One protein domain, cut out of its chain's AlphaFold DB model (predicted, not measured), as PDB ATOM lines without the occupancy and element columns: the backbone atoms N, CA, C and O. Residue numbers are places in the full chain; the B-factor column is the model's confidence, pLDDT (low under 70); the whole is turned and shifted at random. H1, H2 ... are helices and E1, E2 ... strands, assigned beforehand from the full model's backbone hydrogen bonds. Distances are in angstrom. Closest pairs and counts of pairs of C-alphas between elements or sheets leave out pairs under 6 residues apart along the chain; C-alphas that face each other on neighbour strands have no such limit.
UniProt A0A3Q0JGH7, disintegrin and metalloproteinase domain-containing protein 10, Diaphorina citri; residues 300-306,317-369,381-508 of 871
ATOM      1  N   TYR A 300      26.163 -11.353  21.628       45.03
ATOM      2  CA  TYR A 300      25.479 -12.435  20.925       45.03
ATOM      3  C   TYR A 300      25.327 -12.090  19.443       45.03
ATOM      4  O   TYR A 300      25.038 -10.943  19.102       45.03
ATOM      5  N   LYS A 301      25.525 -13.072  18.558       35.00
ATOM      6  CA  LYS A 301      25.321 -12.911  17.110       35.00
ATOM      7  C   LYS A 301      24.206 -13.811  16.592       35.00
ATOM      8  O   LYS A 301      24.172 -15.008  16.878       35.00
ATOM      9  N   LEU A 302      23.328 -13.201  15.802       33.62
ATOM     10  CA  LEU A 302      22.135 -13.788  15.201       33.62
ATOM     11  C   LEU A 302      22.328 -13.828  13.682       33.62
ATOM     12  O   LEU A 302      22.395 -12.782  13.043       33.62
ATOM     13  N   TYR A 303      22.434 -15.028  13.108       33.59
ATOM     14  CA  TYR A 303      22.654 -15.219  11.670       33.59
ATOM     15  C   TYR A 303      21.368 -15.677  10.976       33.59
ATOM     16  O   TYR A 303      21.087 -16.877  10.889       33.59
ATOM     17  N   ASN A 304      20.563 -14.713  10.516       32.59
ATOM     18  CA  ASN A 304      19.371 -14.974   9.709       32.59
ATOM     19  C   ASN A 304      19.760 -15.070   8.229       32.59
ATOM     20  O   ASN A 304      20.257 -14.105   7.656       32.59
ATOM     21  N   PHE A 305      19.526 -16.229   7.615       32.34
ATOM     22  CA  PHE A 305      19.772 -16.452   6.194       32.34
ATOM     23  C   PHE A 305      18.430 -16.453   5.449       32.34
ATOM     24  O   PHE A 305      17.643 -17.382   5.657       32.34
ATOM     25  N   PRO A 306      18.142 -15.461   4.586       26.78
ATOM     26  CA  PRO A 306      16.972 -15.519   3.720       26.78
ATOM     27  C   PRO A 306      17.168 -16.631   2.681       26.78
ATOM     28  O   PRO A 306      17.905 -16.480   1.706       26.78
ATOM     29  N   ALA A 317      15.550  -2.793   1.690       58.44
ATOM     30  CA  ALA A 317      16.563  -2.951   2.730       58.44
ATOM     31  C   ALA A 317      16.054  -2.527   4.119       58.44
ATOM     32  O   ALA A 317      16.359  -3.199   5.105       58.44
ATOM     33  N   ASP A 318      15.227  -1.480   4.201       62.12
ATOM     34  CA  ASP A 318      14.673  -0.988   5.467       62.12
ATOM     35  C   ASP A 318      13.676  -1.991   6.056       62.12
ATOM     36  O   ASP A 318      13.838  -2.413   7.199       62.12
ATOM     37  N   LYS A 319      12.748  -2.512   5.240       61.38
ATOM     38  CA  LYS A 319      11.840  -3.595   5.660       61.38
ATOM     39  C   LYS A 319      12.606  -4.842   6.125       61.38
ATOM     40  O   LYS A 319      12.283  -5.432   7.153       61.38
ATOM     41  N   THR A 320      13.670  -5.222   5.411       66.12
ATOM     42  CA  THR A 320      14.539  -6.343   5.820       66.12
ATOM     43  C   THR A 320      15.198  -6.081   7.183       66.12
ATOM     44  O   THR A 320      15.344  -6.994   7.997       66.12
ATOM     45  N   ARG A 321      15.576  -4.828   7.465       68.25
ATOM     46  CA  ARG A 321      16.163  -4.405   8.743       68.25
ATOM     47  C   ARG A 321      15.141  -4.425   9.883       68.25
ATOM     48  O   ARG A 321      15.474  -4.904  10.964       68.25
ATOM     49  N   GLU A 322      13.914  -3.970   9.641       67.00
ATOM     50  CA  GLU A 322      12.787  -4.037  10.586       67.00
ATOM     51  C   GLU A 322      12.437  -5.487  10.953       67.00
ATOM     52  O   GLU A 322      12.290  -5.812  12.132       67.00
ATOM     53  N   GLU A 323      12.388  -6.394   9.971       67.88
ATOM     54  CA  GLU A 323      12.165  -7.826  10.210       67.88
ATOM     55  C   GLU A 323      13.276  -8.446  11.080       67.88
ATOM     56  O   GLU A 323      12.990  -9.248  11.974       67.88
ATOM     57  N   ILE A 324      14.538  -8.042  10.888       72.62
ATOM     58  CA  ILE A 324      15.666  -8.485  11.725       72.62
ATOM     59  C   ILE A 324      15.587  -7.890  13.141       72.62
ATOM     60  O   ILE A 324      15.812  -8.622  14.107       72.62
ATOM     61  N   LEU A 325      15.236  -6.609  13.298       70.12
ATOM     62  CA  LEU A 325      15.034  -5.980  14.614       70.12
ATOM     63  C   LEU A 325      13.896  -6.657  15.387       70.12
ATOM     64  O   LEU A 325      14.080  -7.040  16.543       70.12
ATOM     65  N   SER A 326      12.766  -6.914  14.726       70.19
ATOM     66  CA  SER A 326      11.652  -7.671  15.299       70.19
ATOM     67  C   SER A 326      12.077  -9.088  15.705       70.19
ATOM     68  O   SER A 326      11.704  -9.571  16.775       70.19
ATOM     69  N   LEU A 327      12.908  -9.763  14.902       75.94
ATOM     70  CA  LEU A 327      13.438 -11.086  15.238       75.94
ATOM     71  C   LEU A 327      14.358 -11.049  16.472       75.94
ATOM     72  O   LEU A 327      14.250 -11.937  17.320       75.94
ATOM     73  N   ILE A 328      15.218 -10.030  16.605       79.94
ATOM     74  CA  ILE A 328      16.065  -9.806  17.792       79.94
ATOM     75  C   ILE A 328      15.188  -9.580  19.031       79.94
ATOM     76  O   ILE A 328      15.366 -10.273  20.035       79.94
ATOM     77  N   ALA A 329      14.209  -8.673  18.941       75.00
ATOM     78  CA  ALA A 329      13.285  -8.347  20.024       75.00
ATOM     79  C   ALA A 329      12.576  -9.600  20.560       75.00
ATOM     80  O   ALA A 329      12.725  -9.940  21.733       75.00
ATOM     81  N   HIS A 330      11.917 -10.372  19.686       75.75
ATOM     82  CA  HIS A 330      11.233 -11.612  20.068       75.75
ATOM     83  C   HIS A 330      12.161 -12.664  20.706       75.75
ATOM     84  O   HIS A 330      11.690 -13.496  21.484       75.75
ATOM     85  N   HIS A 331      13.462 -12.668  20.395       82.75
ATOM     86  CA  HIS A 331      14.422 -13.559  21.054       82.75
ATOM     87  C   HIS A 331      14.760 -13.088  22.470       82.75
ATOM     88  O   HIS A 331      14.759 -13.898  23.396       82.75
ATOM     89  N   VAL A 332      14.978 -11.787  22.661       84.50
ATOM     90  CA  VAL A 332      15.260 -11.201  23.979       84.50
ATOM     91  C   VAL A 332      14.040 -11.296  24.896       84.50
ATOM     92  O   VAL A 332      14.183 -11.720  26.040       84.50
ATOM     93  N   THR A 333      12.827 -11.030  24.398       81.25
ATOM     94  CA  THR A 333      11.583 -11.214  25.166       81.25
ATOM     95  C   THR A 333      11.407 -12.661  25.639       81.25
ATOM     96  O   THR A 333      11.067 -12.886  26.799       81.25
ATOM     97  N   ALA A 334      11.678 -13.651  24.779       84.44
ATOM     98  CA  ALA A 334      11.558 -15.066  25.136       84.44
ATOM     99  C   ALA A 334      12.605 -15.511  26.173       84.44
ATOM    100  O   ALA A 334      12.270 -16.227  27.117       84.44
ATOM    101  N   VAL A 335      13.855 -15.047  26.050       89.81
ATOM    102  CA  VAL A 335      14.893 -15.280  27.067       89.81
ATOM    103  C   VAL A 335      14.519 -14.606  28.391       89.81
ATOM    104  O   VAL A 335      14.619 -15.242  29.439       89.81
ATOM    105  N   ASN A 336      14.036 -13.360  28.358       86.94
ATOM    106  CA  ASN A 336      13.605 -12.630  29.552       86.94
ATOM    107  C   ASN A 336      12.453 -13.335  30.271       86.94
ATOM    108  O   ASN A 336      12.491 -13.442  31.491       86.94
ATOM    109  N   TYR A 337      11.478 -13.879  29.540       86.69
ATOM    110  CA  TYR A 337      10.409 -14.695  30.117       86.69
ATOM    111  C   TYR A 337      10.965 -15.909  30.888       86.69
ATOM    112  O   TYR A 337      10.630 -16.117  32.051       86.69
ATOM    113  N   ILE A 338      11.893 -16.658  30.282       90.38
ATOM    114  CA  ILE A 338      12.521 -17.841  30.897       90.38
ATOM    115  C   ILE A 338      13.351 -17.471  32.141       90.38
ATOM    116  O   ILE A 338      13.227 -18.113  33.187       90.38
ATOM    117  N   TYR A 339      14.219 -16.460  32.045       91.69
ATOM    118  CA  TYR A 339      15.169 -16.112  33.111       91.69
ATOM    119  C   TYR A 339      14.545 -15.331  34.272       91.69
ATOM    120  O   TYR A 339      15.014 -15.463  35.402       91.69
ATOM    121  N   ARG A 340      13.481 -14.560  34.021       86.88
ATOM    122  CA  ARG A 340      12.766 -13.806  35.058       86.88
ATOM    123  C   ARG A 340      11.927 -14.715  35.952       86.88
ATOM    124  O   ARG A 340      11.930 -14.526  37.169       86.88
ATOM    125  N   ASP A 341      11.245 -15.692  35.351       84.12
ATOM    126  CA  ASP A 341      10.375 -16.638  36.058       84.12
ATOM    127  C   ASP A 341      11.173 -17.772  36.735       84.12
ATOM    128  O   ASP A 341      10.691 -18.401  37.685       84.12
ATOM    129  N   THR A 342      12.417 -18.016  36.300       89.81
ATOM    130  CA  THR A 342      13.330 -18.958  36.963       89.81
ATOM    131  C   THR A 342      13.889 -18.366  38.259       89.81
ATOM    132  O   THR A 342      14.410 -17.253  38.298       89.81
ATOM    133  N   ARG A 343      13.817 -19.142  39.347       91.31
ATOM    134  CA  ARG A 343      14.370 -18.775  40.658       91.31
ATOM    135  C   ARG A 343      15.779 -19.333  40.805       91.31
ATOM    136  O   ARG A 343      15.940 -20.532  41.025       91.31
ATOM    137  N   PHE A 344      16.784 -18.470  40.711       91.06
ATOM    138  CA  PHE A 344      18.180 -18.833  40.942       91.06
ATOM    139  C   PHE A 344      18.522 -18.638  42.423       91.06
ATOM    140  O   PHE A 344      19.305 -17.774  42.808       91.06
ATOM    141  N   ASP A 345      17.870 -19.428  43.274       81.38
ATOM    142  CA  ASP A 345      18.065 -19.369  44.722       81.38
ATOM    143  C   ASP A 345      19.347 -20.145  45.082       81.38
ATOM    144  O   ASP A 345      19.474 -21.331  44.768       81.38
ATOM    145  N   GLY A 346      20.336 -19.450  45.653       77.44
ATOM    146  CA  GLY A 346      21.659 -19.978  46.008       77.44
ATOM    147  C   GLY A 346      21.993 -19.738  47.481       77.44
ATOM    148  O   GLY A 346      21.177 -19.991  48.365       77.44
ATOM    149  N   GLN A 347      23.190 -19.217  47.761       78.69
ATOM    150  CA  GLN A 347      23.505 -18.587  49.053       78.69
ATOM    151  C   GLN A 347      22.738 -17.267  49.231       78.69
ATOM    152  O   GLN A 347      22.453 -16.866  50.359       78.69
ATOM    153  N   ILE A 348      22.408 -16.603  48.121       81.06
ATOM    154  CA  ILE A 348      21.535 -15.429  48.041       81.06
ATOM    155  C   ILE A 348      20.376 -15.747  47.079       81.06
ATOM    156  O   ILE A 348      20.510 -16.565  46.169       81.06
ATOM    157  N   GLU A 349      19.216 -15.120  47.282       82.94
ATOM    158  CA  GLU A 349      18.100 -15.200  46.333       82.94
ATOM    159  C   GLU A 349      18.376 -14.328  45.097       82.94
ATOM    160  O   GLU A 349      18.319 -13.099  45.183       82.94
ATOM    161  N   HIS A 350      18.625 -14.934  43.933       84.94
ATOM    162  CA  HIS A 350      18.731 -14.196  42.671       84.94
ATOM    163  C   HIS A 350      17.400 -14.303  41.912       84.94
ATOM    164  O   HIS A 350      17.021 -15.363  41.409       84.94
ATOM    165  N   ARG A 351      16.652 -13.191  41.869       83.38
ATOM    166  CA  ARG A 351      15.286 -13.101  41.319       83.38
ATOM    167  C   ARG A 351      15.185 -11.978  40.283       83.38
ATOM    168  O   ARG A 351      15.870 -10.970  40.419       83.38
ATOM    169  N   ASN A 352      14.288 -12.118  39.302       81.06
ATOM    170  CA  ASN A 352      14.107 -11.172  38.187       81.06
ATOM    171  C   ASN A 352      15.393 -10.916  37.372       81.06
ATOM    172  O   ASN A 352      15.733  -9.769  37.083       81.06
ATOM    173  N   ILE A 353      16.116 -11.974  36.991       85.75
ATOM    174  CA  ILE A 353      17.231 -11.842  36.045       85.75
ATOM    175  C   ILE A 353      16.664 -11.509  34.657       85.75
ATOM    176  O   ILE A 353      15.840 -12.254  34.131       85.75
ATOM    177  N   GLN A 354      17.110 -10.396  34.075       84.75
ATOM    178  CA  GLN A 354      16.684  -9.913  32.759       84.75
ATOM    179  C   GLN A 354      17.878  -9.444  31.917       84.75
ATOM    180  O   GLN A 354      18.970  -9.193  32.433       84.75
ATOM    181  N   PHE A 355      17.643  -9.313  30.616       86.06
ATOM    182  CA  PHE A 355      18.589  -8.880  29.599       86.06
ATOM    183  C   PHE A 355      18.019  -7.677  28.849       86.06
ATOM    184  O   PHE A 355      16.933  -7.753  28.278       86.06
ATOM    185  N   GLU A 356      18.789  -6.594  28.834       79.75
ATOM    186  CA  GLU A 356      18.507  -5.342  28.127       79.75
ATOM    187  C   GLU A 356      19.501  -5.225  26.960       79.75
ATOM    188  O   GLU A 356      20.714  -5.404  27.148       79.75
ATOM    189  N   VAL A 357      19.028  -4.939  25.743       81.56
ATOM    190  CA  VAL A 357      19.922  -4.794  24.581       81.56
ATOM    191  C   VAL A 357      20.570  -3.417  24.613       81.56
ATOM    192  O   VAL A 357      19.914  -2.409  24.401       81.56
ATOM    193  N   GLN A 358      21.882  -3.360  24.850       73.25
ATOM    194  CA  GLN A 358      22.606  -2.081  24.933       73.25
ATOM    195  C   GLN A 358      23.070  -1.535  23.576       73.25
ATOM    196  O   GLN A 358      23.425  -0.362  23.483       73.25
ATOM    197  N   ARG A 359      23.140  -2.387  22.544       68.31
ATOM    198  CA  ARG A 359      23.448  -2.006  21.158       68.31
ATOM    199  C   ARG A 359      23.101  -3.146  20.204       68.31
ATOM    200  O   ARG A 359      23.545  -4.273  20.419       68.31
ATOM    201  N   VAL A 360      22.411  -2.835  19.111       72.25
ATOM    202  CA  VAL A 360      22.281  -3.726  17.950       72.25
ATOM    203  C   VAL A 360      23.309  -3.329  16.885       72.25
ATOM    204  O   VAL A 360      23.569  -2.149  16.667       72.25
ATOM    205  N   LYS A 361      23.885  -4.314  16.187       69.62
ATOM    206  CA  LYS A 361      24.545  -4.107  14.893       69.62
ATOM    207  C   LYS A 361      24.035  -5.159  13.917       69.62
ATOM    208  O   LYS A 361      24.193  -6.350  14.168       69.62
ATOM    209  N   ILE A 362      23.435  -4.697  12.825       67.62
ATOM    210  CA  ILE A 362      23.046  -5.524  11.684       67.62
ATOM    211  C   ILE A 362      24.127  -5.321  10.620       67.62
ATOM    212  O   ILE A 362      24.507  -4.185  10.340       67.62
ATOM    213  N   ASP A 363      24.654  -6.423  10.098       63.41
ATOM    214  CA  ASP A 363      25.554  -6.453   8.946       63.41
ATOM    215  C   ASP A 363      24.757  -6.924   7.722       63.41
ATOM    216  O   ASP A 363      23.921  -7.822   7.833       63.41
ATOM    217  N   ASP A 364      24.998  -6.288   6.581       60.50
ATOM    218  CA  ASP A 364      24.283  -6.452   5.313       60.50
ATOM    219  C   ASP A 364      25.147  -7.183   4.262       60.50
ATOM    220  O   ASP A 364      26.225  -7.704   4.563       60.50
ATOM    221  N   ASP A 365      24.704  -7.226   2.999       59.16
ATOM    222  CA  ASP A 365      25.523  -7.771   1.909       59.16
ATOM    223  C   ASP A 365      26.782  -6.920   1.643       59.16
ATOM    224  O   ASP A 365      27.802  -7.441   1.183       59.16
ATOM    225  N   ILE A 366      26.742  -5.619   1.968       53.78
ATOM    226  CA  ILE A 366      27.864  -4.687   1.811       53.78
ATOM    227  C   ILE A 366      29.033  -5.118   2.704       53.78
ATOM    228  O   ILE A 366      30.183  -5.073   2.256       53.78
ATOM    229  N   ALA A 367      28.753  -5.642   3.901       48.28
ATOM    230  CA  ALA A 367      29.755  -6.235   4.787       48.28
ATOM    231  C   ALA A 367      30.502  -7.442   4.175       48.28
ATOM    232  O   ALA A 367      31.634  -7.736   4.573       48.28
ATOM    233  N   CYS A 368      29.917  -8.119   3.178       48.38
ATOM    234  CA  CYS A 368      30.543  -9.218   2.435       48.38
ATOM    235  C   CYS A 368      31.309  -8.770   1.174       48.38
ATOM    236  O   CYS A 368      31.999  -9.588   0.558       48.38
ATOM    237  N   ARG A 369      31.231  -7.495   0.763       51.34
ATOM    238  CA  ARG A 369      31.883  -7.008  -0.468       51.34
ATOM    239  C   ARG A 369      33.412  -6.911  -0.291       51.34
ATOM    240  O   ARG A 369      33.884  -6.457   0.753       51.34
ATOM    241  N   PRO A 381      34.089 -21.004  17.955       30.91
ATOM    242  CA  PRO A 381      33.156 -21.682  18.850       30.91
ATOM    243  C   PRO A 381      33.828 -22.005  20.190       30.91
ATOM    244  O   PRO A 381      34.957 -22.506  20.229       30.91
ATOM    245  N   ILE A 382      33.135 -21.720  21.292       36.12
ATOM    246  CA  ILE A 382      33.649 -21.938  22.646       36.12
ATOM    247  C   ILE A 382      33.576 -23.436  22.965       36.12
ATOM    248  O   ILE A 382      32.496 -24.012  23.047       36.12
ATOM    249  N   ARG A 383      34.729 -24.077  23.185       30.75
ATOM    250  CA  ARG A 383      34.783 -25.394  23.838       30.75
ATOM    251  C   ARG A 383      34.741 -25.198  25.352       30.75
ATOM    252  O   ARG A 383      35.483 -24.370  25.876       30.75
ATOM    253  N   ALA A 384      33.912 -25.968  26.051       33.62
ATOM    254  CA  ALA A 384      33.779 -25.882  27.504       33.62
ATOM    255  C   ALA A 384      35.114 -26.199  28.213       33.62
ATOM    256  O   ALA A 384      35.572 -27.341  28.213       33.62
ATOM    257  N   GLY A 385      35.746 -25.181  28.813       34.25
ATOM    258  CA  GLY A 385      37.059 -25.324  29.447       34.25
ATOM    259  C   GLY A 385      37.551 -24.073  30.183       34.25
ATOM    260  O   GLY A 385      38.300 -23.280  29.626       34.25
ATOM    261  N   ALA A 386      37.162 -23.930  31.455       50.25
ATOM    262  CA  ALA A 386      37.782 -23.082  32.495       50.25
ATOM    263  C   ALA A 386      38.010 -21.563  32.243       50.25
ATOM    264  O   ALA A 386      38.488 -20.867  33.141       50.25
ATOM    265  N   SER A 387      37.671 -20.994  31.085       54.47
ATOM    266  CA  SER A 387      37.680 -19.541  30.842       54.47
ATOM    267  C   SER A 387      36.606 -19.136  29.837       54.47
ATOM    268  O   SER A 387      36.612 -19.600  28.702       54.47
ATOM    269  N   GLY A 388      35.702 -18.254  30.264       67.81
ATOM    270  CA  GLY A 388      34.560 -17.776  29.487       67.81
ATOM    271  C   GLY A 388      33.345 -17.483  30.365       67.81
ATOM    272  O   GLY A 388      33.391 -17.677  31.583       67.81
ATOM    273  N   GLY A 389      32.273 -17.013  29.731       77.56
ATOM    274  CA  GLY A 389      30.997 -16.690  30.362       77.56
ATOM    275  C   GLY A 389      30.826 -15.224  30.767       77.56
ATOM    276  O   GLY A 389      31.599 -14.337  30.388       77.56
ATOM    277  N   ILE A 390      29.769 -14.964  31.535       85.12
ATOM    278  CA  ILE A 390      29.319 -13.620  31.914       85.12
ATOM    279  C   ILE A 390      30.406 -12.774  32.591       85.12
ATOM    280  O   ILE A 390      31.199 -13.237  33.413       85.12
ATOM    281  N   CYS A 391      30.413 -11.487  32.240       82.88
ATOM    282  CA  CYS A 391      31.344 -10.465  32.726       82.88
ATOM    283  C   CYS A 391      32.842 -10.714  32.475       82.88
ATOM    284  O   CYS A 391      33.670  -9.978  33.033       82.88
ATOM    285  N   GLU A 392      33.214 -11.665  31.616       80.31
ATOM    286  CA  GLU A 392      34.608 -11.834  31.203       80.31
ATOM    287  C   GLU A 392      35.136 -10.587  30.459       80.31
ATOM    288  O   GLU A 392      34.372  -9.809  29.880       80.31
ATOM    289  N   LYS A 393      36.450 -10.336  30.523       75.50
ATOM    290  CA  LYS A 393      37.096  -9.197  29.839       75.50
ATOM    291  C   LYS A 393      37.829  -9.615  28.564       75.50
ATOM    292  O   LYS A 393      38.347 -10.726  28.473       75.50
ATOM    293  N   TYR A 394      37.988  -8.659  27.645       76.62
ATOM    294  CA  TYR A 394      38.958  -8.749  26.551       76.62
ATOM    295  C   TYR A 394      40.371  -8.929  27.126       76.62
ATOM    296  O   TYR A 394      40.898  -8.023  27.780       76.62
ATOM    297  N   LYS A 395      40.974 -10.104  26.925       73.25
ATOM    298  CA  LYS A 395      42.307 -10.458  27.443       73.25
ATOM    299  C   LYS A 395      43.091 -11.290  26.426       73.25
ATOM    300  O   LYS A 395      42.528 -11.784  25.451       73.25
ATOM    301  N   THR A 396      44.401 -11.411  26.624       74.12
ATOM    302  CA  THR A 396      45.257 -12.253  25.774       74.12
ATOM    303  C   THR A 396      45.119 -13.722  26.180       74.12
ATOM    304  O   THR A 396      45.218 -14.041  27.362       74.12
ATOM    305  N   TYR A 397      44.942 -14.600  25.197       69.38
ATOM    306  CA  TYR A 397      44.951 -16.055  25.319       69.38
ATOM    307  C   TYR A 397      46.055 -16.626  24.427       69.38
ATOM    308  O   TYR A 397      46.244 -16.173  23.297       69.38
ATOM    309  N   THR A 398      46.776 -17.624  24.926       73.81
ATOM    310  CA  THR A 398      47.723 -18.426  24.144       73.81
ATOM    311  C   THR A 398      46.992 -19.631  23.564       73.81
ATOM    312  O   THR A 398      46.533 -20.484  24.321       73.81
ATOM    313  N   GLU A 399      46.893 -19.716  22.241       67.25
ATOM    314  CA  GLU A 399      46.260 -20.840  21.544       67.25
ATOM    315  C   GLU A 399      47.279 -21.561  20.661       67.25
ATOM    316  O   GLU A 399      48.114 -20.921  20.025       67.25
ATOM    317  N   THR A 400      47.202 -22.889  20.594       56.53
ATOM    318  CA  THR A 400      48.092 -23.698  19.752       56.53
ATOM    319  C   THR A 400      47.432 -23.949  18.398       56.53
ATOM    320  O   THR A 400      46.631 -24.871  18.251       56.53
ATOM    321  N   ILE A 401      47.752 -23.126  17.400       57.62
ATOM    322  CA  ILE A 401      47.200 -23.233  16.042       57.62
ATOM    323  C   ILE A 401      48.251 -23.902  15.151       57.62
ATOM    324  O   ILE A 401      49.319 -23.345  14.913       57.62
ATOM    325  N   GLY A 402      47.971 -25.122  14.680       50.00
ATOM    326  CA  GLY A 402      48.913 -25.890  13.852       50.00
ATOM    327  C   GLY A 402      50.238 -26.215  14.559       50.00
ATOM    328  O   GLY A 402      51.290 -26.166  13.935       50.00
ATOM    329  N   GLY A 403      50.200 -26.467  15.873       52.50
ATOM    330  CA  GLY A 403      51.391 -26.719  16.699       52.50
ATOM    331  C   GLY A 403      52.148 -25.462  17.155       52.50
ATOM    332  O   GLY A 403      53.021 -25.560  18.012       52.50
ATOM    333  N   LEU A 404      51.802 -24.275  16.643       47.88
ATOM    334  CA  LEU A 404      52.435 -23.006  17.010       47.88
ATOM    335  C   LEU A 404      51.620 -22.268  18.078       47.88
ATOM    336  O   LEU A 404      50.421 -22.047  17.915       47.88
ATOM    337  N   TYR A 405      52.286 -21.834  19.151       60.62
ATOM    338  CA  TYR A 405      51.688 -20.966  20.167       60.62
ATOM    339  C   TYR A 405      51.478 -19.553  19.611       60.62
ATOM    340  O   TYR A 405      52.437 -18.814  19.383       60.62
ATOM    341  N   GLN A 406      50.220 -19.155  19.435       66.50
ATOM    342  CA  GLN A 406      49.832 -17.819  19.008       66.50
ATOM    343  C   GLN A 406      49.060 -17.101  20.121       66.50
ATOM    344  O   GLN A 406      47.964 -17.501  20.516       66.50
ATOM    345  N   SER A 407      49.623 -15.996  20.607       69.38
ATOM    346  CA  SER A 407      48.951 -15.093  21.543       69.38
ATOM    347  C   SER A 407      47.931 -14.227  20.800       69.38
ATOM    348  O   SER A 407      48.310 -13.310  20.072       69.38
ATOM    349  N   THR A 408      46.637 -14.488  20.991       70.19
ATOM    350  CA  THR A 408      45.539 -13.686  20.423       70.19
ATOM    351  C   THR A 408      44.756 -12.987  21.535       70.19
ATOM    352  O   THR A 408      44.659 -13.498  22.649       70.19
ATOM    353  N   LYS A 409      44.212 -11.791  21.284       70.56
ATOM    354  CA  LYS A 409      43.311 -11.124  22.240       70.56
ATOM    355  C   LYS A 409      41.865 -11.468  21.900       70.56
ATOM    356  O   LYS A 409      41.478 -11.372  20.739       70.56
ATOM    357  N   ARG A 410      41.089 -11.892  22.900       72.44
ATOM    358  CA  ARG A 410      39.702 -12.364  22.747       72.44
ATOM    359  C   ARG A 410      38.850 -11.939  23.939       72.44
ATOM    360  O   ARG A 410      39.374 -11.710  25.028       72.44
ATOM    361  N   SER A 411      37.541 -11.879  23.732       74.25
ATOM    362  CA  SER A 411      36.531 -11.819  24.793       74.25
ATOM    363  C   SER A 411      35.718 -13.109  24.719       74.25
ATOM    364  O   SER A 411      35.309 -13.491  23.625       74.25
ATOM    365  N   LEU A 412      35.524 -13.790  25.851       77.69
ATOM    366  CA  LEU A 412      34.836 -15.091  25.919       77.69
ATOM    367  C   LEU A 412      33.476 -15.003  26.645       77.69
ATOM    368  O   LEU A 412      32.978 -15.998  27.160       77.69
ATOM    369  N   ASN A 413      32.893 -13.803  26.690       78.38
ATOM    370  CA  ASN A 413      31.517 -13.509  27.097       78.38
ATOM    371  C   ASN A 413      30.610 -13.417  25.852       78.38
ATOM    372  O   ASN A 413      29.963 -12.398  25.607       78.38
ATOM    373  N   THR A 414      30.663 -14.429  24.989       73.81
ATOM    374  CA  THR A 414      30.092 -14.381  23.637       73.81
ATOM    375  C   THR A 414      29.254 -15.619  23.336       73.81
ATOM    376  O   THR A 414      29.398 -16.661  23.978       73.81
ATOM    377  N   GLY A 415      28.352 -15.501  22.362       69.25
ATOM    378  CA  GLY A 415      27.517 -16.607  21.894       69.25
ATOM    379  C   GLY A 415      27.048 -16.400  20.455       69.25
ATOM    380  O   GLY A 415      27.004 -15.274  19.952       69.25
ATOM    381  N   ILE A 416      26.730 -17.495  19.771       74.56
ATOM    382  CA  ILE A 416      26.315 -17.506  18.365       74.56
ATOM    383  C   ILE A 416      25.141 -18.471  18.235       74.56
ATOM    384  O   ILE A 416      25.257 -19.610  18.676       74.56
ATOM    385  N   ILE A 417      24.060 -18.051  17.575       73.69
ATOM    386  CA  ILE A 417      22.998 -18.969  17.138       73.69
ATOM    387  C   ILE A 417      22.787 -18.885  15.623       73.69
ATOM    388  O   ILE A 417      23.104 -17.879  14.981       73.69
ATOM    389  N   THR A 418      22.227 -19.952  15.056       69.56
ATOM    390  CA  THR A 418      21.875 -20.065  13.636       69.56
ATOM    391  C   THR A 418      20.376 -20.293  13.473       69.56
ATOM    392  O   THR A 418      19.779 -21.077  14.210       69.56
ATOM    393  N   PHE A 419      19.773 -19.645  12.474       66.94
ATOM    394  CA  PHE A 419      18.396 -19.919  12.050       66.94
ATOM    395  C   PHE A 419      18.297 -21.034  10.997       66.94
ATOM    396  O   PHE A 419      17.209 -21.314  10.497       66.94
ATOM    397  N   VAL A 420      19.417 -21.683  10.656       59.44
ATOM    398  CA  VAL A 420      19.488 -22.797   9.699       59.44
ATOM    399  C   VAL A 420      20.278 -23.962  10.298       59.44
ATOM    400  O   VAL A 420      21.401 -23.778  10.768       59.44
ATOM    401  N   ASN A 421      19.711 -25.169  10.233       55.94
ATOM    402  CA  ASN A 421      20.349 -26.427  10.622       55.94
ATOM    403  C   ASN A 421      20.177 -27.453   9.488       55.94
ATOM    404  O   ASN A 421      19.068 -27.634   8.997       55.94
ATOM    405  N   TYR A 422      21.261 -28.093   9.031       53.88
ATOM    406  CA  TYR A 422      21.268 -28.998   7.860       53.88
ATOM    407  C   TYR A 422      20.520 -28.457   6.615       53.88
ATOM    408  O   TYR A 422      19.839 -29.200   5.918       53.88
ATOM    409  N   ASN A 423      20.663 -27.156   6.326       48.59
ATOM    410  CA  ASN A 423      19.966 -26.425   5.251       48.59
ATOM    411  C   ASN A 423      18.437 -26.238   5.431       48.59
ATOM    412  O   ASN A 423      17.803 -25.605   4.591       48.59
ATOM    413  N   SER A 424      17.855 -26.701   6.541       50.88
ATOM    414  CA  SER A 424      16.464 -26.443   6.940       50.88
ATOM    415  C   SER A 424      16.368 -25.227   7.870       50.88
ATOM    416  O   SER A 424      17.223 -25.039   8.741       50.88
ATOM    417  N   ARG A 425      15.321 -24.401   7.732       59.53
ATOM    418  CA  ARG A 425      15.071 -23.264   8.639       59.53
ATOM    419  C   ARG A 425      14.611 -23.765  10.014       59.53
ATOM    420  O   ARG A 425      13.690 -24.571  10.108       59.53
ATOM    421  N   VAL A 426      15.227 -23.258  11.078       67.19
ATOM    422  CA  VAL A 426      14.865 -23.557  12.470       67.19
ATOM    423  C   VAL A 426      13.619 -22.739  12.860       67.19
ATOM    424  O   VAL A 426      13.622 -21.523  12.649       67.19
ATOM    425  N   PRO A 427      12.557 -23.347  13.430       70.00
ATOM    426  CA  PRO A 427      11.379 -22.607  13.886       70.00
ATOM    427  C   PRO A 427      11.722 -21.585  14.988       70.00
ATOM    428  O   PRO A 427      12.522 -21.916  15.868       70.00
ATOM    429  N   PRO A 428      11.084 -20.394  15.030       74.12
ATOM    430  CA  PRO A 428      11.414 -19.338  15.998       74.12
ATOM    431  C   PRO A 428      11.393 -19.794  17.464       74.12
ATOM    432  O   PRO A 428      12.253 -19.408  18.250       74.12
ATOM    433  N   LYS A 429      10.453 -20.679  17.820       78.50
ATOM    434  CA  LYS A 429      10.347 -21.259  19.164       78.50
ATOM    435  C   LYS A 429      11.580 -22.085  19.548       78.50
ATOM    436  O   LYS A 429      11.999 -22.062  20.698       78.50
ATOM    437  N   VAL A 430      12.179 -22.800  18.595       82.19
ATOM    438  CA  VAL A 430      13.381 -23.614  18.828       82.19
ATOM    439  C   VAL A 430      14.615 -22.719  18.932       82.19
ATOM    440  O   VAL A 430      15.392 -22.879  19.868       82.19
ATOM    441  N   SER A 431      14.768 -21.718  18.055       82.56
ATOM    442  CA  SER A 431      15.912 -20.790  18.105       82.56
ATOM    443  C   SER A 431      15.913 -19.891  19.350       82.56
ATOM    444  O   SER A 431      16.982 -19.583  19.877       82.56
ATOM    445  N   GLN A 432      14.738 -19.531  19.880       84.31
ATOM    446  CA  GLN A 432      14.596 -18.872  21.186       84.31
ATOM    447  C   GLN A 432      15.170 -19.733  22.324       84.31
ATOM    448  O   GLN A 432      15.901 -19.227  23.177       84.31
ATOM    449  N   LEU A 433      14.901 -21.042  22.310       87.69
ATOM    450  CA  LEU A 433      15.452 -21.982  23.290       87.69
ATOM    451  C   LEU A 433      16.947 -22.246  23.068       87.69
ATOM    452  O   LEU A 433      17.687 -22.348  24.043       87.69
ATOM    453  N   THR A 434      17.424 -22.268  21.818       84.94
ATOM    454  CA  THR A 434      18.866 -22.290  21.515       84.94
ATOM    455  C   THR A 434      19.573 -21.063  22.090       84.94
ATOM    456  O   THR A 434      20.634 -21.200  22.689       84.94
ATOM    457  N   LEU A 435      18.980 -19.865  22.001       85.12
ATOM    458  CA  LEU A 435      19.564 -18.680  22.634       85.12
ATOM    459  C   LEU A 435      19.612 -18.818  24.162       85.12
ATOM    460  O   LEU A 435      20.643 -18.529  24.764       85.12
ATOM    461  N   ALA A 436      18.540 -19.313  24.790       90.00
ATOM    462  CA  ALA A 436      18.530 -19.578  26.229       90.00
ATOM    463  C   ALA A 436      19.586 -20.626  26.651       90.00
ATOM    464  O   ALA A 436      20.172 -20.491  27.724       90.00
ATOM    465  N   HIS A 437      19.883 -21.616  25.803       88.81
ATOM    466  CA  HIS A 437      20.942 -22.612  26.011       88.81
ATOM    467  C   HIS A 437      22.350 -21.987  25.978       88.81
ATOM    468  O   HIS A 437      23.127 -22.148  26.921       88.81
ATOM    469  N   GLU A 438      22.669 -21.197  24.946       85.50
ATOM    470  CA  GLU A 438      23.970 -20.513  24.828       85.50
ATOM    471  C   GLU A 438      24.191 -19.462  25.934       85.50
ATOM    472  O   GLU A 438      25.315 -19.249  26.409       85.50
ATOM    473  N   ILE A 439      23.113 -18.821  26.401       89.19
ATOM    474  CA  ILE A 439      23.148 -17.947  27.580       89.19
ATOM    475  C   ILE A 439      23.331 -18.787  28.856       89.19
ATOM    476  O   ILE A 439      24.128 -18.412  29.714       89.19
ATOM    477  N   GLY A 440      22.703 -19.961  28.970       90.38
ATOM    478  CA  GLY A 440      22.890 -20.894  30.088       90.38
ATOM    479  C   GLY A 440      24.341 -21.356  30.245       90.38
ATOM    480  O   GLY A 440      24.877 -21.349  31.357       90.38
ATOM    481  N   HIS A 441      25.023 -21.639  29.131       84.69
ATOM    482  CA  HIS A 441      26.472 -21.860  29.106       84.69
ATOM    483  C   HIS A 441      27.272 -20.623  29.540       84.69
ATOM    484  O   HIS A 441      28.210 -20.749  30.330       84.69
ATOM    485  N   ASN A 442      26.888 -19.417  29.106       86.62
ATOM    486  CA  ASN A 442      27.537 -18.180  29.555       86.62
ATOM    487  C   ASN A 442      27.346 -17.914  31.065       86.62
ATOM    488  O   ASN A 442      28.245 -17.361  31.699       86.62
ATOM    489  N   PHE A 443      26.233 -18.346  31.665       90.38
ATOM    490  CA  PHE A 443      26.007 -18.323  33.120       90.38
ATOM    491  C   PHE A 443      26.653 -19.519  33.853       90.38
ATOM    492  O   PHE A 443      26.548 -19.623  35.072       90.38
ATOM    493  N   GLY A 444      27.376 -20.394  33.143       87.69
ATOM    494  CA  GLY A 444      28.178 -21.475  33.722       87.69
ATOM    495  C   GLY A 444      27.439 -22.792  33.970       87.69
ATOM    496  O   GLY A 444      27.976 -23.655  34.670       87.69
ATOM    497  N   SER A 445      26.250 -22.990  33.389       91.06
ATOM    498  CA  SER A 445      25.657 -24.327  33.341       91.06
ATOM    499  C   SER A 445      26.403 -25.209  32.328       91.06
ATOM    500  O   SER A 445      26.555 -24.808  31.171       91.06
ATOM    501  N   PRO A 446      26.828 -26.430  32.703       88.25
ATOM    502  CA  PRO A 446      27.117 -27.486  31.738       88.25
ATOM    503  C   PRO A 446      25.803 -28.005  31.130       88.25
ATOM    504  O   PRO A 446      24.719 -27.493  31.434       88.25
ATOM    505  N   HIS A 447      25.894 -29.043  30.298       88.19
ATOM    506  CA  HIS A 447      24.718 -29.818  29.903       88.19
ATOM    507  C   HIS A 447      24.122 -30.613  31.071       88.19
ATOM    508  O   HIS A 447      24.825 -30.979  32.015       88.19
ATOM    509  N   ASP A 448      22.821 -30.887  30.995       87.75
ATOM    510  CA  ASP A 448      22.057 -31.536  32.060       87.75
ATOM    511  C   ASP A 448      22.468 -33.007  32.289       87.75
ATOM    512  O   ASP A 448      22.277 -33.885  31.440       87.75
ATOM    513  N   TYR A 449      22.994 -33.276  33.487       80.69
ATOM    514  CA  TYR A 449      23.415 -34.590  33.979       80.69
ATOM    515  C   TYR A 449      23.301 -34.620  35.519       80.69
ATOM    516  O   TYR A 449      23.654 -33.615  36.141       80.69
ATOM    517  N   PRO A 450      22.882 -35.728  36.170       81.88
ATOM    518  CA  PRO A 450      22.596 -37.059  35.619       81.88
ATOM    519  C   PRO A 450      21.164 -37.175  35.059       81.88
ATOM    520  O   PRO A 450      20.541 -36.178  34.703       81.88
ATOM    521  N   SER A 451      20.646 -38.402  34.914       78.25
ATOM    522  CA  SER A 451      19.345 -38.712  34.293       78.25
ATOM    523  C   SER A 451      18.150 -37.960  34.890       78.25
ATOM    524  O   SER A 451      17.240 -37.606  34.147       78.25
ATOM    525  N   GLU A 452      18.167 -37.648  36.188       85.44
ATOM    526  CA  GLU A 452      17.144 -36.831  36.862       85.44
ATOM    527  C   GLU A 452      16.957 -35.433  36.239       85.44
ATOM    528  O   GLU A 452      15.841 -34.917  36.198       85.44
ATOM    529  N   CYS A 453      18.024 -34.859  35.673       88.69
ATOM    530  CA  CYS A 453      18.005 -33.569  34.985       88.69
ATOM    531  C   CYS A 453      17.770 -33.690  33.466       88.69
ATOM    532  O   CYS A 453      17.697 -32.679  32.779       88.69
ATOM    533  N   ARG A 454      17.575 -34.901  32.925       87.00
ATOM    534  CA  ARG A 454      17.213 -35.152  31.513       87.00
ATOM    535  C   ARG A 454      16.087 -36.203  31.398       87.00
ATOM    536  O   ARG A 454      16.319 -37.304  30.898       87.00
ATOM    537  N   PRO A 455      14.870 -35.897  31.896       82.62
ATOM    538  CA  PRO A 455      13.815 -36.895  32.114       82.62
ATOM    539  C   PRO A 455      13.121 -37.398  30.836       82.62
ATOM    540  O   PRO A 455      12.444 -38.423  30.883       82.62
ATOM    541  N   GLY A 456      13.265 -36.703  29.703       79.00
ATOM    542  CA  GLY A 456      12.706 -37.103  28.412       79.00
ATOM    543  C   GLY A 456      11.188 -37.323  28.411       79.00
ATOM    544  O   GLY A 456      10.423 -36.633  29.089       79.00
ATOM    545  N   GLY A 457      10.749 -38.291  27.600       75.69
ATOM    546  CA  GLY A 457       9.352 -38.722  27.518       75.69
ATOM    547  C   GLY A 457       8.373 -37.597  27.165       75.69
ATOM    548  O   GLY A 457       8.703 -36.662  26.437       75.69
ATOM    549  N   LEU A 458       7.151 -37.688  27.700       71.44
ATOM    550  CA  LEU A 458       6.071 -36.734  27.418       71.44
ATOM    551  C   LEU A 458       6.443 -35.292  27.810       71.44
ATOM    552  O   LEU A 458       6.229 -34.378  27.015       71.44
ATOM    553  N   ASN A 459       7.049 -35.103  28.987       80.31
ATOM    554  CA  ASN A 459       7.406 -33.783  29.524       80.31
ATOM    555  C   ASN A 459       8.615 -33.147  28.814       80.31
ATOM    556  O   ASN A 459       8.733 -31.922  28.792       80.31
ATOM    557  N   GLY A 460       9.482 -33.968  28.214       84.81
ATOM    558  CA  GLY A 460      10.682 -33.542  27.499       84.81
ATOM    559  C   GLY A 460      11.876 -33.230  28.400       84.81
ATOM    560  O   GLY A 460      11.798 -33.259  29.629       84.81
ATOM    561  N   ASN A 461      13.001 -32.915  27.761       88.56
ATOM    562  CA  ASN A 461      14.211 -32.453  28.436       88.56
ATOM    563  C   ASN A 461      14.173 -30.937  28.690       88.56
ATOM    564  O   ASN A 461      13.393 -30.217  28.062       88.56
ATOM    565  N   TYR A 462      15.013 -30.474  29.612       93.88
ATOM    566  CA  TYR A 462      15.173 -29.061  29.955       93.88
ATOM    567  C   TYR A 462      16.087 -28.325  28.958       93.88
ATOM    568  O   TYR A 462      16.666 -28.945  28.063       93.88
ATOM    569  N   ILE A 463      16.208 -27.001  29.106       92.88
ATOM    570  CA  ILE A 463      16.966 -26.122  28.193       92.88
ATOM    571  C   ILE A 463      18.415 -26.586  27.992       92.88
ATOM    572  O   ILE A 463      18.906 -26.545  26.867       92.88
ATOM    573  N   MET A 464      19.103 -27.056  29.039       91.06
ATOM    574  CA  MET A 464      20.526 -27.426  28.967       91.06
ATOM    575  C   MET A 464      20.760 -28.875  28.515       91.06
ATOM    576  O   MET A 464      21.834 -29.436  28.730       91.06
ATOM    577  N   PHE A 465      19.792 -29.505  27.851       89.06
ATOM    578  CA  PHE A 465      19.981 -30.820  27.247       89.06
ATOM    579  C   PHE A 465      21.035 -30.786  26.125       89.06
ATOM    580  O   PHE A 465      21.016 -29.900  25.279       89.06
ATOM    581  N   ALA A 466      21.941 -31.770  26.097       76.06
ATOM    582  CA  ALA A 466      23.095 -31.815  25.182       76.06
ATOM    583  C   ALA A 466      22.754 -32.036  23.690       76.06
ATOM    584  O   ALA A 466      23.645 -31.991  22.842       76.06
ATOM    585  N   SER A 467      21.484 -32.303  23.374       70.94
ATOM    586  CA  SER A 467      21.013 -32.709  22.046       70.94
ATOM    587  C   SER A 467      19.724 -31.967  21.666       70.94
ATOM    588  O   SER A 467      19.266 -31.075  22.379       70.94
ATOM    589  N   ALA A 468      19.130 -32.326  20.526       61.94
ATOM    590  CA  ALA A 468      17.933 -31.686  19.987       61.94
ATOM    591  C   ALA A 468      16.788 -31.540  21.011       61.94
ATOM    592  O   ALA A 468      16.443 -32.488  21.721       61.94
ATOM    593  N   THR A 469      16.117 -30.386  21.001       70.88
ATOM    594  CA  THR A 469      14.769 -30.236  21.565       70.88
ATOM    595  C   THR A 469      13.825 -29.714  20.485       70.88
ATOM    596  O   THR A 469      14.203 -28.888  19.657       70.88
ATOM    597  N   SER A 470      12.597 -30.226  20.471       69.19
ATOM    598  CA  SER A 470      11.536 -29.815  19.542       69.19
ATOM    599  C   SER A 470      10.808 -28.539  19.983       69.19
ATOM    600  O   SER A 470      10.107 -27.922  19.187       69.19
ATOM    601  N   GLY A 471      10.976 -28.112  21.241       76.75
ATOM    602  CA  GLY A 471      10.399 -26.878  21.787       76.75
ATOM    603  C   GLY A 471       8.893 -26.943  22.078       76.75
ATOM    604  O   GLY A 471       8.321 -25.979  22.586       76.75
ATOM    605  N   ASP A 472       8.228 -28.056  21.783       74.44
ATOM    606  CA  ASP A 472       6.817 -28.318  22.077       74.44
ATOM    607  C   ASP A 472       6.577 -28.721  23.542       74.44
ATOM    608  O   ASP A 472       5.520 -28.406  24.092       74.44
ATOM    609  N   ARG A 473       7.545 -29.386  24.192       82.94
ATOM    610  CA  ARG A 473       7.308 -30.090  25.463       82.94
ATOM    611  C   ARG A 473       7.394 -29.177  26.701       82.94
ATOM    612  O   ARG A 473       8.239 -28.281  26.731       82.94
ATOM    613  N   PRO A 474       6.613 -29.434  27.777       85.69
ATOM    614  CA  PRO A 474       6.519 -28.567  28.965       85.69
ATOM    615  C   PRO A 474       7.809 -28.260  29.746       85.69
ATOM    616  O   PRO A 474       7.801 -27.332  30.566       85.69
ATOM    617  N   ASN A 475       8.879 -29.038  29.551       91.44
ATOM    618  CA  ASN A 475      10.198 -28.787  30.139       91.44
ATOM    619  C   ASN A 475      11.138 -28.002  29.213       91.44
ATOM    620  O   ASN A 475      12.092 -27.410  29.710       91.44
ATOM    621  N   ASN A 476      10.889 -27.959  27.897       89.75
ATOM    622  CA  ASN A 476      11.833 -27.370  26.940       89.75
ATOM    623  C   ASN A 476      12.062 -25.867  27.177       89.75
ATOM    624  O   ASN A 476      13.129 -25.369  26.846       89.75
ATOM    625  N   SER A 477      11.103 -25.157  27.783       89.12
ATOM    626  CA  SER A 477      11.204 -23.743  28.174       89.12
ATOM    627  C   SER A 477      11.621 -23.514  29.636       89.12
ATOM    628  O   SER A 477      11.352 -22.450  30.192       89.12
ATOM    629  N   LYS A 478      12.244 -24.503  30.291       93.25
ATOM    630  CA  LYS A 478      12.648 -24.439  31.706       93.25
ATOM    631  C   LYS A 478      14.069 -24.955  31.910       93.25
ATOM    632  O   LYS A 478      14.520 -25.857  31.207       93.25
ATOM    633  N   PHE A 479      14.750 -24.427  32.922       95.38
ATOM    634  CA  PHE A 479      15.995 -25.001  33.430       95.38
ATOM    635  C   PHE A 479      15.722 -26.203  34.344       95.38
ATOM    636  O   PHE A 479      14.672 -26.277  34.986       95.38
ATOM    637  N   SER A 480      16.667 -27.145  34.405       95.38
ATOM    638  CA  SER A 480      16.622 -28.248  35.367       95.38
ATOM    639  C   SER A 480      17.113 -27.777  36.741       95.38
ATOM    640  O   SER A 480      17.742 -26.724  36.871       95.38
ATOM    641  N   SER A 481      16.893 -28.581  37.784       94.06
ATOM    642  CA  SER A 481      17.501 -28.343  39.100       94.06
ATOM    643  C   SER A 481      19.035 -28.321  39.042       94.06
ATOM    644  O   SER A 481      19.657 -27.542  39.761       94.06
ATOM    645  N   CYS A 482      19.654 -29.112  38.157       93.81
ATOM    646  CA  CYS A 482      21.095 -29.072  37.915       93.81
ATOM    647  C   CYS A 482      21.522 -27.724  37.315       93.81
ATOM    648  O   CYS A 482      22.435 -27.084  37.840       93.81
ATOM    649  N   SER A 483      20.842 -27.262  36.257       95.25
ATOM    650  CA  SER A 483      21.186 -25.994  35.601       95.25
ATOM    651  C   SER A 483      20.998 -24.804  36.551       95.25
ATOM    652  O   SER A 483      21.880 -23.950  36.639       95.25
ATOM    653  N   VAL A 484      19.901 -24.778  37.320       94.94
ATOM    654  CA  VAL A 484      19.639 -23.745  38.338       94.94
ATOM    655  C   VAL A 484      20.759 -23.696  39.380       94.94
ATOM    656  O   VAL A 484      21.345 -22.635  39.567       94.94
ATOM    657  N   ASN A 485      21.123 -24.826  39.998       91.94
ATOM    658  CA  ASN A 485      22.170 -24.869  41.028       91.94
ATOM    659  C   ASN A 485      23.530 -24.361  40.514       91.94
ATOM    660  O   ASN A 485      24.237 -23.628  41.216       91.94
ATOM    661  N   ASN A 486      23.897 -24.724  39.282       91.44
ATOM    662  CA  ASN A 486      25.126 -24.258  38.645       91.44
ATOM    663  C   ASN A 486      25.101 -22.748  38.366       91.44
ATOM    664  O   ASN A 486      26.088 -22.065  38.646       91.44
ATOM    665  N   ILE A 487      23.978 -22.218  37.873       92.25
ATOM    666  CA  ILE A 487      23.810 -20.788  37.588       92.25
ATOM    667  C   ILE A 487      23.801 -19.965  38.887       92.25
ATOM    668  O   ILE A 487      24.567 -19.004  38.990       92.25
ATOM    669  N   SER A 488      23.040 -20.375  39.911       92.31
ATOM    670  CA  SER A 488      23.047 -19.746  41.245       92.31
ATOM    671  C   SER A 488      24.468 -19.650  41.811       92.31
ATOM    672  O   SER A 488      24.889 -18.586  42.258       92.31
ATOM    673  N   SER A 489      25.256 -20.727  41.695       89.75
ATOM    674  CA  SER A 489      26.649 -20.771  42.170       89.75
ATOM    675  C   SER A 489      27.568 -19.755  41.473       89.75
ATOM    676  O   SER A 489      28.524 -19.261  42.076       89.75
ATOM    677  N   VAL A 490      27.305 -19.426  40.203       88.25
ATOM    678  CA  VAL A 490      28.053 -18.390  39.475       88.25
ATOM    679  C   VAL A 490      27.588 -16.992  39.877       88.25
ATOM    680  O   VAL A 490      28.445 -16.129  40.078       88.25
ATOM    681  N   LEU A 491      26.280 -16.776  40.049       88.62
ATOM    682  CA  LEU A 491      25.696 -15.503  40.490       88.62
ATOM    683  C   LEU A 491      26.141 -15.128  41.914       88.62
ATOM    684  O   LEU A 491      26.654 -14.026  42.127       88.62
ATOM    685  N   ASP A 492      26.086 -16.075  42.856       87.81
ATOM    686  CA  ASP A 492      26.665 -15.949  44.201       87.81
ATOM    687  C   ASP A 492      28.141 -15.540  44.132       87.81
ATOM    688  O   ASP A 492      28.581 -14.615  44.818       87.81
ATOM    689  N   ALA A 493      28.921 -16.167  43.246       84.12
ATOM    690  CA  ALA A 493      30.328 -15.827  43.075       84.12
ATOM    691  C   ALA A 493      30.552 -14.404  42.523       84.12
ATOM    692  O   ALA A 493      31.642 -13.869  42.735       84.12
ATOM    693  N   MET A 494      29.577 -13.773  41.856       81.38
ATOM    694  CA  MET A 494      29.670 -12.369  41.411       81.38
ATOM    695  C   MET A 494      29.291 -11.365  42.505       81.38
ATOM    696  O   MET A 494      29.757 -10.228  42.460       81.38
ATOM    697  N   TYR A 495      28.444 -11.764  43.458       75.81
ATOM    698  CA  TYR A 495      27.936 -10.886  44.518       75.81
ATOM    699  C   TYR A 495      28.744 -10.997  45.824       75.81
ATOM    700  O   TYR A 495      28.986  -9.999  46.497       75.81
ATOM    701  N   ILE A 496      29.192 -12.209  46.168       73.81
ATOM    702  CA  ILE A 496      29.881 -12.540  47.428       73.81
ATOM    703  C   ILE A 496      31.410 -12.564  47.254       73.81
ATOM    704  O   ILE A 496      32.155 -12.251  48.184       73.81
ATOM    705  N   SER A 497      31.909 -12.956  46.074       58.69
ATOM    706  CA  SER A 497      33.340 -13.211  45.841       58.69
ATOM    707  C   SER A 497      34.011 -12.163  44.945       58.69
ATOM    708  O   SER A 497      33.359 -11.371  44.274       58.69
ATOM    709  N   LYS A 498      35.350 -12.179  44.880       55.28
ATOM    710  CA  LYS A 498      36.167 -11.207  44.122       55.28
ATOM    711  C   LYS A 498      36.084 -11.333  42.583       55.28
ATOM    712  O   LYS A 498      36.957 -10.801  41.895       55.28
ATOM    713  N   LYS A 499      35.085 -12.021  42.011       66.06
ATOM    714  CA  LYS A 499      34.805 -11.918  40.565       66.06
ATOM    715  C   LYS A 499      34.241 -10.527  40.256       66.06
ATOM    716  O   LYS A 499      33.549  -9.923  41.065       66.06
ATOM    717  N   ARG A 500      34.528 -10.005  39.060       69.00
ATOM    718  CA  ARG A 500      33.989  -8.708  38.629       69.00
ATOM    719  C   ARG A 500      32.514  -8.852  38.253       69.00
ATOM    720  O   ARG A 500      32.219  -9.319  37.156       69.00
ATOM    721  N   ASN A 501      31.623  -8.360  39.106       80.81
ATOM    722  CA  ASN A 501      30.248  -8.080  38.710       80.81
ATOM    723  C   ASN A 501      30.221  -7.022  37.580       80.81
ATOM    724  O   ASN A 501      30.956  -6.030  37.628       80.81
ATOM    725  N   CYS A 502      29.411  -7.253  36.547       84.12
ATOM    726  CA  CYS A 502      29.140  -6.313  35.454       84.12
ATOM    727  C   CYS A 502      27.644  -6.045  35.233       84.12
ATOM    728  O   CYS A 502      27.307  -5.261  34.346       84.12
ATOM    729  N   PHE A 503      26.771  -6.677  36.022       85.19
ATOM    730  CA  PHE A 503      25.349  -6.369  36.042       85.19
ATOM    731  C   PHE A 503      25.144  -4.933  36.535       85.19
ATOM    732  O   PHE A 503      25.928  -4.404  37.331       85.19
ATOM    733  N   LYS A 504      24.067  -4.314  36.062       82.19
ATOM    734  CA  LYS A 504      23.520  -3.075  36.614       82.19
ATOM    735  C   LYS A 504      22.243  -3.410  37.381       82.19
ATOM    736  O   LYS A 504      21.670  -4.481  37.191       82.19
ATOM    737  N   SER A 505      21.776  -2.480  38.205       75.94
ATOM    738  CA  SER A 505      20.358  -2.453  38.565       75.94
ATOM    739  C   SER A 505      19.532  -2.243  37.293       75.94
ATOM    740  O   SER A 505      19.949  -1.459  36.443       75.94
ATOM    741  N   SER A 506      18.378  -2.905  37.181       66.75
ATOM    742  CA  SER A 506      17.397  -2.649  36.117       66.75
ATOM    743  C   SER A 506      16.997  -1.172  36.125       66.75
ATOM    744  O   SER A 506      16.267  -0.742  37.019       66.75
ATOM    745  N   GLU A 507      17.435  -0.409  35.123       62.75
ATOM    746  CA  GLU A 507      16.924   0.945  34.859       62.75
ATOM    747  C   GLU A 507      15.580   0.889  34.100       62.75
ATOM    748  O   GLU A 507      14.813   1.849  34.140       62.75
ATOM    749  N   GLY A 508      15.249  -0.268  33.509       67.38
ATOM    750  CA  GLY A 508      14.024  -0.530  32.755       67.38
ATOM    751  C   GLY A 508      14.334  -0.788  31.282       67.38
ATOM    752  O   GLY A 508      15.364  -1.373  30.961       67.38
TER     753      GLY A 508
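AT A GLANCE: This is residues 300 to 306, 317 to 369 and 381 to 508 of the 871 residues of the protein "disintegrin and metalloproteinase domain-containing protein 10" of Diaphorina citri (UniProt A0A3Q0JGH7). Helix H2 and the small two-stranded sheet E1 E4 pack on each other and make the core, the long helix H1 crosses H2 on one side, and H3 stands close to the end of H2. The hairpin E2 and E3 reaches away from this core, and long unnamed stretches fill much of the rest: residues 342 to 369 fold back past H1, and residues 443 to 480 lie on the side of H2 away from H1. The printed part has 188 residues, with three named helices and four named strands in the order E1 H1 E2 E3 E4 H2 H3; E1 and E4 are parallel, E2 and E3 antiparallel. The class is mixed, helices and strands, but under half of the residues, 78 of 188, are in named elements. The whole is compact, with a radius of gyration of the C-alphas of 17.8 A and spans of 51 by 45 by 42 A.

IN THESE COORDINATES: One sheet is made of E1, residues 300 to 303, which begins at C-alpha 300 at (25.479, -12.435, 20.925), and E4, residues 414 to 418, 14.1 A long. The other sheet is made of E2, residues 395 to 401, 17.8 A long, and E3, residues 404 to 410, 17.6 A long. H1, residues 317 to 341, is the longest helix, 36.6 A from C-alpha 317 at (16.563, -2.951, 2.730) to C-alpha 341. H2, residues 428 to 442, is 21.1 A long. H3, residues 481 to 495, is 21.0 A long and ends with C-alpha 495 at (27.936, -10.886, 44.518).

HOW THE PARTS SIT: E1 and E4 are parallel neighbours, with 19 degrees between their directions; N 301 and O 415 are 3.0 A apart and N 417 and O 301 are 3.1 A apart, both within hydrogen-bond range. E4 and H2 have 10 pairs of C-alphas within 8 A, the closest those of Gly 415 and Glu 438, 6.0 A apart. E1 and H2 are near each other, with 6 pairs of C-alphas within 10 A. H1 touches H2 with residues 331 to 338 alone, and H2 touches H1 with residues 431 to 436 alone; the closest C-alphas are those of His 331 and Gln 432, 5.3 A apart. The two helices run the same way at a steep tilt of 60 degrees. H2 and H3 are close but not clearly touching, with the C-alphas of Gly 440 and Ile 487 closest at 7.6 A; they run the same way at a steep tilt of 51 degrees. H1 and H3 are apart. E2 and E3 form a hairpin over a tight link, antiparallel with 148 degrees between their directions; N 397 and O 408 are 2.8 A apart and N 406 and O 399 are 2.8 A apart, within hydrogen-bond range. E3 is apart from E4, although a tight link of 3 residues joins them. In H1, H2 and H3 every O i to N i+4 pair is within hydrogen-bond range.

THE WHOLE: The two C-alphas farthest apart are those of Gln 347 and Arg 369, at 51.5 A. Residues 307 to 316 are not printed, and C-alphas 306 and 317 are 12.6 A apart across that cut; residues 370 to 380 are not printed either, and C-alphas 369 and 381 are 24.3 A apart. Of the links that are printed whole, H2 to H3 is long, with 38 residues. The mean pLDDT of the printed part is 74.1; 61 residues are under 70, among them residues 300 to 306, 361 to 369, 381 to 388, 399 to 407 and 418 to 426.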